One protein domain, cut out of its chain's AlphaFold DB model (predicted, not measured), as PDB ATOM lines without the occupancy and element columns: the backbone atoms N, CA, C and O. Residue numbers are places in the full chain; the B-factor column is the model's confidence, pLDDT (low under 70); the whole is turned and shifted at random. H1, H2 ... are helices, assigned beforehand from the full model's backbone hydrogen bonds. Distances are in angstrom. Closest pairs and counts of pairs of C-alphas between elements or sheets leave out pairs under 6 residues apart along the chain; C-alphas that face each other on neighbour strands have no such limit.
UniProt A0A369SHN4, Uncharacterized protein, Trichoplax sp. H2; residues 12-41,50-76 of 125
ATOM      1  N   GLN A  12      11.664   6.787   0.007       69.12
ATOM      2  CA  GLN A  12      11.139   8.143  -0.066       69.12
ATOM      3  C   GLN A  12      11.024   8.704   1.355       69.12
ATOM      4  O   GLN A  12      10.194   8.245   2.138       69.12
ATOM      5  N   ASP A  13      11.870   9.685   1.687       78.88
ATOM      6  CA  ASP A  13      11.769  10.471   2.922       78.88
ATOM      7  C   ASP A  13      11.005  11.774   2.621       78.88
ATOM      8  O   ASP A  13      11.622  12.761   2.201       78.88
ATOM      9  N   PRO A  14       9.675  11.829   2.842       77.06
ATOM     10  CA  PRO A  14       8.879  13.022   2.537       77.06
ATOM     11  C   PRO A  14       9.340  14.241   3.346       77.06
ATOM     12  O   PRO A  14       9.264  15.372   2.880       77.06
ATOM     13  N   VAL A  15       9.895  14.001   4.538       81.69
ATOM     14  CA  VAL A  15      10.465  15.048   5.392       81.69
ATOM     15  C   VAL A  15      11.704  15.662   4.750       81.69
ATOM     16  O   VAL A  15      11.803  16.882   4.677       81.69
ATOM     17  N   LYS A  16      12.631  14.846   4.236       83.88
ATOM     18  CA  LYS A  16      13.849  15.371   3.606       83.88
ATOM     19  C   LYS A  16      13.544  16.128   2.322       83.88
ATOM     20  O   LYS A  16      14.164  17.151   2.075       83.88
ATOM     21  N   ALA A  17      12.563  15.663   1.551       83.25
ATOM     22  CA  ALA A  17      12.131  16.339   0.330       83.25
ATOM     23  C   ALA A  17      11.561  17.745   0.588       83.25
ATOM     24  O   ALA A  17      11.648  18.612  -0.272       83.25
ATOM     25  N   SER A  18      10.978  17.972   1.767       85.19
ATOM     26  CA  SER A  18      10.404  19.266   2.149       85.19
ATOM     27  C   SER A  18      11.410  20.259   2.739       85.19
ATOM     28  O   SER A  18      11.052  21.417   2.951       85.19
ATOM     29  N   LEU A  19      12.635  19.828   3.063       89.00
ATOM     30  CA  LEU A  19      13.636  20.698   3.678       89.00
ATOM     31  C   LEU A  19      14.111  21.763   2.686       89.00
ATOM     32  O   LEU A  19      14.224  21.528   1.482       89.00
ATOM     33  N   ARG A  20      14.393  22.956   3.203       87.06
ATOM     34  CA  ARG A  20      15.136  23.973   2.455       87.06
ATOM     35  C   ARG A  20      16.606  23.595   2.347       87.06
ATOM     36  O   ARG A  20      17.109  22.785   3.126       87.06
ATOM     37  N   ASP A  21      17.285  24.222   1.394       88.31
ATOM     38  CA  ASP A  21      18.709  24.014   1.187       88.31
ATOM     39  C   ASP A  21      19.495  24.346   2.458       88.31
ATOM     40  O   ASP A  21      19.329  25.403   3.076       88.31
ATOM     41  N   GLU A  22      20.386  23.433   2.851       84.31
ATOM     42  CA  GLU A  22      21.124  23.541   4.112       84.31
ATOM     43  C   GLU A  22      21.905  24.857   4.205       84.31
ATOM     44  O   GLU A  22      21.948  25.468   5.267       84.31
ATOM     45  N   LYS A  23      22.455  25.346   3.088       86.62
ATOM     46  CA  LYS A  23      23.189  26.621   3.044       86.62
ATOM     47  C   LYS A  23      22.299  27.808   3.410       86.62
ATOM     48  O   LYS A  23      22.645  28.565   4.310       86.62
ATOM     49  N   GLU A  24      21.127  27.914   2.786       82.75
ATOM     50  CA  GLU A  24      20.185  29.010   3.042       82.75
ATOM     51  C   GLU A  24      19.707  29.009   4.497       82.75
ATOM     52  O   GLU A  24      19.651  30.052   5.150       82.75
ATOM     53  N   THR A  25      19.396  27.827   5.035       82.19
ATOM     54  CA  THR A  25      18.951  27.707   6.430       82.19
ATOM     55  C   THR A  25      20.041  28.101   7.428       82.19
ATOM     56  O   THR A  25      19.732  28.746   8.434       82.19
ATOM     57  N   GLN A  26      21.309  27.773   7.150       83.81
ATOM     58  CA  GLN A  26      22.433  28.173   7.999       83.81
ATOM     59  C   GLN A  26      22.711  29.674   7.926       83.81
ATOM     60  O   GLN A  26      22.905  30.297   8.970       83.81
ATOM     61  N   ASP A  27      22.630  30.287   6.746       85.50
ATOM     62  CA  ASP A  27      22.805  31.736   6.601       85.50
ATOM     63  C   ASP A  27      21.744  32.516   7.404       85.50
ATOM     64  O   ASP A  27      22.051  33.491   8.106       85.50
ATOM     65  N   ILE A  28      20.487  32.050   7.377       83.81
ATOM     66  CA  ILE A  28      19.392  32.613   8.187       83.81
ATOM     67  C   ILE A  28      19.666  32.403   9.684       83.81
ATOM     68  O   ILE A  28      19.480  33.327  10.487       83.81
ATOM     69  N   TYR A  29      20.122  31.208  10.070       85.12
ATOM     70  CA  TYR A  29      20.441  30.870  11.457       85.12
ATOM     71  C   TYR A  29      21.544  31.766  12.019       85.12
ATOM     72  O   TYR A  29      21.374  32.355  13.089       85.12
ATOM     73  N   ASP A  30      22.645  31.928  11.288       84.00
ATOM     74  CA  ASP A  30      23.777  32.759  11.688       84.00
ATOM     75  C   ASP A  30      23.391  34.234  11.789       84.00
ATOM     76  O   ASP A  30      23.799  34.929  12.726       84.00
ATOM     77  N   THR A  31      22.548  34.710  10.872       83.31
ATOM     78  CA  THR A  31      22.006  36.074  10.917       83.31
ATOM     79  C   THR A  31      21.179  36.295  12.186       83.31
ATOM     80  O   THR A  31      21.407  37.267  12.911       83.31
ATOM     81  N   LYS A  32      20.275  35.368  12.524       82.44
ATOM     82  CA  LYS A  32      19.467  35.446  13.753       82.44
ATOM     83  C   LYS A  32      20.279  35.253  15.030       82.44
ATOM     84  O   LYS A  32      20.008  35.884  16.049       82.44
ATOM     85  N   LYS A  33      21.293  34.394  15.001       81.75
ATOM     86  CA  LYS A  33      22.191  34.185  16.140       81.75
ATOM     87  C   LYS A  33      22.954  35.467  16.472       81.75
ATOM     88  O   LYS A  33      23.049  35.826  17.646       81.75
ATOM     89  N   LYS A  34      23.442  36.183  15.451       77.69
ATOM     90  CA  LYS A  34      24.118  37.482  15.605       77.69
ATOM     91  C   LYS A  34      23.204  38.538  16.223       77.69
ATOM     92  O   LYS A  34      23.637  39.238  17.136       77.69
ATOM     93  N   THR A  35      21.951  38.644  15.776       77.00
ATOM     94  CA  THR A  35      21.009  39.630  16.337       77.00
ATOM     95  C   THR A  35      20.663  39.337  17.796       77.00
ATOM     96  O   THR A  35      20.542  40.267  18.590       77.00
ATOM     97  N   LEU A  36      20.564  38.060  18.169       74.62
ATOM     98  CA  LEU A  36      20.191  37.628  19.519       74.62
ATOM     99  C   LEU A  36      21.381  37.456  20.481       74.62
ATOM    100  O   LEU A  36      21.157  37.158  21.650       74.62
ATOM    101  N   LYS A  37      22.629  37.651  20.018       74.12
ATOM    102  CA  LYS A  37      23.870  37.479  20.806       74.12
ATOM    103  C   LYS A  37      23.911  36.153  21.587       74.12
ATOM    104  O   LYS A  37      24.283  36.126  22.757       74.12
ATOM    105  N   VAL A  38      23.480  35.059  20.960       65.62
ATOM    106  CA  VAL A  38      23.423  33.745  21.619       65.62
ATOM    107  C   VAL A  38      24.721  32.981  21.386       65.62
ATOM    108  O   VAL A  38      25.020  32.579  20.259       65.62
ATOM    109  N   ASP A  39      25.441  32.689  22.465       57.03
ATOM    110  CA  ASP A  39      26.603  31.803  22.441       57.03
ATOM    111  C   ASP A  39      26.150  30.342  22.519       57.03
ATOM    112  O   ASP A  39      25.852  29.800  23.581       57.03
ATOM    113  N   VAL A  40      26.065  29.686  21.360       60.97
ATOM    114  CA  VAL A  40      25.897  28.227  21.283       60.97
ATOM    115  C   VAL A  40      27.280  27.611  21.110       60.97
ATOM    116  O   VAL A  40      27.891  27.796  20.054       60.97
ATOM    117  N   SER A  41      27.766  26.896  22.127       56.97
ATOM    118  CA  SER A  41      28.983  26.090  22.033       56.97
ATOM    119  C   SER A  41      28.708  24.839  21.195       56.97
ATOM    120  O   SER A  41      27.914  23.970  21.556       56.97
ATOM    121  N   LEU A  50      25.768  11.516  22.314       76.00
ATOM    122  CA  LEU A  50      24.879  12.481  21.676       76.00
ATOM    123  C   LEU A  50      23.515  12.528  22.383       76.00
ATOM    124  O   LEU A  50      22.540  11.943  21.919       76.00
ATOM    125  N   ASP A  51      23.415  13.321  23.449       79.69
ATOM    126  CA  ASP A  51      22.193  13.457  24.269       79.69
ATOM    127  C   ASP A  51      21.149  14.412  23.653       79.69
ATOM    128  O   ASP A  51      20.461  15.170  24.340       79.69
ATOM    129  N   SER A  52      21.036  14.426  22.322       82.69
ATOM    130  CA  SER A  52      20.202  15.386  21.577       82.69
ATOM    131  C   SER A  52      18.733  15.376  22.019       82.69
ATOM    132  O   SER A  52      18.108  16.432  22.139       82.69
ATOM    133  N   SER A  53      18.191  14.192  22.321       87.94
ATOM    134  CA  SER A  53      16.803  14.034  22.762       87.94
ATOM    135  C   SER A  53      16.558  14.592  24.168       87.94
ATOM    136  O   SER A  53      15.511  15.193  24.419       87.94
ATOM    137  N   GLU A  54      17.520  14.442  25.080       89.12
ATOM    138  CA  GLU A  54      17.429  14.951  26.449       89.12
ATOM    139  C   GLU A  54      17.570  16.466  26.471       89.12
ATOM    140  O   GLU A  54      16.756  17.147  27.095       89.12
ATOM    141  N   ILE A  55      18.517  16.998  25.692       88.06
ATOM    142  CA  ILE A  55      18.674  18.438  25.475       88.06
ATOM    143  C   ILE A  55      17.368  19.022  24.931       88.06
ATOM    144  O   ILE A  55      16.885  20.031  25.438       88.06
ATOM    145  N   TYR A  56      16.748  18.379  23.938       87.44
ATOM    146  CA  TYR A  56      15.467  18.832  23.393       87.44
ATOM    147  C   TYR A  56      14.346  18.834  24.447       87.44
ATOM    148  O   TYR A  56      13.599  19.810  24.558       87.44
ATOM    149  N   LYS A  57      14.236  17.769  25.252       92.06
ATOM    150  CA  LYS A  57      13.251  17.689  26.343       92.06
ATOM    151  C   LYS A  57      13.479  18.778  27.390       92.06
ATOM    152  O   LYS A  57      12.508  19.379  27.849       92.06
ATOM    153  N   ASP A  58      14.731  19.046  27.749       92.69
ATOM    154  CA  ASP A  58      15.097  20.099  28.696       92.69
ATOM    155  C   ASP A  58      14.726  21.485  28.159       92.69
ATOM    156  O   ASP A  58      14.000  22.228  28.819       92.69
ATOM    157  N   LYS A  59      15.093  21.787  26.907       90.88
ATOM    158  CA  LYS A  59      14.702  23.026  26.216       90.88
ATOM    159  C   LYS A  59      13.192  23.230  26.204       90.88
ATOM    160  O   LYS A  59      12.712  24.312  26.539       90.88
ATOM    161  N   ARG A  60      12.430  22.177  25.895       90.50
ATOM    162  CA  ARG A  60      10.963  22.218  25.916       90.50
ATOM    163  C   ARG A  60      10.416  22.490  27.318       90.50
ATOM    164  O   ARG A  60       9.479  23.275  27.440       90.50
ATOM    165  N   ARG A  61      11.000  21.885  28.361       95.00
ATOM    166  CA  ARG A  61      10.624  22.116  29.770       95.00
ATOM    167  C   ARG A  61      10.873  23.562  30.194       95.00
ATOM    168  O   ARG A  61      10.068  24.125  30.920       95.00
ATOM    169  N   ARG A  62      11.959  24.165  29.706       95.19
ATOM    170  CA  ARG A  62      12.309  25.577  29.931       95.19
ATOM    171  C   ARG A  62      11.555  26.553  29.023       95.19
ATOM    172  O   ARG A  62      11.772  27.753  29.122       95.19
ATOM    173  N   HIS A  63      10.697  26.053  28.129       93.69
ATOM    174  CA  HIS A  63      10.007  26.843  27.107       93.69
ATOM    175  C   HIS A  63      10.946  27.610  26.158       93.69
ATOM    176  O   HIS A  63      10.555  28.614  25.561       93.69
ATOM    177  N   GLU A  64      12.167  27.109  25.968       90.44
ATOM    178  CA  GLU A  64      13.114  27.643  24.993       90.44
ATOM    179  C   GLU A  64      12.590  27.350  23.579       90.44
ATOM    180  O   GLU A  64      12.340  26.198  23.210       90.44
ATOM    181  N   ARG A  65      12.370  28.405  22.788       87.56
ATOM    182  CA  ARG A  65      11.906  28.293  21.399       87.56
ATOM    183  C   ARG A  65      13.093  28.107  20.456       87.56
ATOM    184  O   ARG A  65      14.195  28.568  20.736       87.56
ATOM    185  N   SER A  66      12.864  27.433  19.330       87.44
ATOM    186  CA  SER A  66      13.862  27.354  18.263       87.44
ATOM    187  C   SER A  66      14.121  28.741  17.676       87.44
ATOM    188  O   SER A  66      13.202  29.545  17.540       87.44
ATOM    189  N   LEU A  67      15.376  29.007  17.309       87.62
ATOM    190  CA  LEU A  67      15.761  30.259  16.648       87.62
ATOM    191  C   LEU A  67      15.121  30.380  15.256       87.62
ATOM    192  O   LEU A  67      14.705  31.464  14.844       87.62
ATOM    193  N   LEU A  68      15.020  29.248  14.558       89.81
ATOM    194  CA  LEU A  68      14.365  29.154  13.260       89.81
ATOM    195  C   LEU A  68      12.885  28.817  13.410       89.81
ATOM    196  O   LEU A  68      12.496  27.996  14.252       89.81
ATOM    197  N   GLY A  69      12.077  29.445  12.561       89.12
ATOM    198  CA  GLY A  69      10.668  29.110  12.385       89.12
ATOM    199  C   GLY A  69      10.466  28.003  11.340       89.12
ATOM    200  O   GLY A  69      11.356  27.753  10.528       89.12
ATOM    201  N   PRO A  70       9.284  27.363  11.287       90.31
ATOM    202  CA  PRO A  70       8.999  26.303  10.315       90.31
ATOM    203  C   PRO A  70       9.205  26.721   8.852       90.31
ATOM    204  O   PRO A  70       9.782  25.957   8.087       90.31
ATOM    205  N   LYS A  71       8.820  27.952   8.484       89.00
ATOM    206  CA  LYS A  71       8.970  28.514   7.127       89.00
ATOM    207  C   LYS A  71      10.425  28.708   6.701       89.00
ATOM    208  O   LYS A  71      10.704  28.797   5.517       89.00
ATOM    209  N   GLU A  72      11.347  28.792   7.656       89.12
ATOM    210  CA  GLU A  72      12.782  28.926   7.382       89.12
ATOM    211  C   GLU A  72      13.463  27.566   7.257       89.12
ATOM    212  O   GLU A  72      14.522  27.483   6.652       89.12
ATOM    213  N   VAL A  73      12.861  26.508   7.810       90.94
ATOM    214  CA  VAL A  73      13.405  25.143   7.784       90.94
ATOM    215  C   VAL A  73      12.823  24.334   6.626       90.94
ATOM    216  O   VAL A  73      13.546  23.586   5.971       90.94
ATOM    217  N   TYR A  74      11.528  24.490   6.354       91.31
ATOM    218  CA  TYR A  74      10.810  23.727   5.338       91.31
ATOM    219  C   TYR A  74      10.314  24.631   4.203       91.31
ATOM    220  O   TYR A  74      10.039  25.821   4.378       91.31
ATOM    221  N   GLN A  75      10.211  24.058   3.010       89.94
ATOM    222  CA  GLN A  75       9.656  24.700   1.819       89.94
ATOM    223  C   GLN A  75       8.124  24.692   1.842       89.94
ATOM    224  O   GLN A  75       7.489  25.650   1.402       89.94
ATOM    225  N   THR A  76       7.534  23.636   2.403       90.56
ATOM    226  CA  THR A  76       6.086  23.407   2.487       90.56
ATOM    227  C   THR A  76       5.668  23.069   3.922       90.56
ATOM    228  O   THR A  76       6.498  22.597   4.707       90.56
TER     229      THR A  76
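This is residues 12 to 41 and 50 to 76 of the 125 residues of an uncharacterized protein of Trichoplax sp. H2 (UniProt A0A369SHN4). A loose, open frame of helices: the long helix H2 makes one side, with H1 off its first end, H3 off its last end and the short H4 near its first turns. Residues 50 to 55 and 57 to 63, with most of H3, stick out. The printed part has 57 residues with four named helices, H1 to H4 in chain order, and no named strand: all helix. It is loose, with a radius of gyration of the C-alphas of 13.2 A and spans of 33 by 26 by 20 A.

H2, residues 22 to 36, only just touches H4, residues 70 to 73, with 3 pairs of C-alphas within 8 A; the closest are those of Thr 25 and Val 73, 6.3 A apart. H2 touches H4 with residues 25 to 28 alone. H1, residues 14 to 17, and H3, residues 52 to 61, touch no helix. In H2 and H3 every O i to N i+4 pair is within hydrogen-bond range; H1 and H4 are too short for such a pair.

H2 measures 20.9 A from C-alpha 22 at (21.124, 23.541, 4.112) to C-alpha 36 at (20.191, 37.628, 19.519). H3 measures 14.3 A, H4 5.2 A and H1 5.1 A.

The C-alphas farthest apart, those of Gln 12 and Lys 37, are 38.2 A apart. Residues 42 to 49 are not printed; C-alphas 41 and 50 are 14.2 A apart across the cut. Of the links printed whole, H1 to H2 is tight and H3 to H4 short. Residue 12 and residues 38 to 41 have pLDDT under 70.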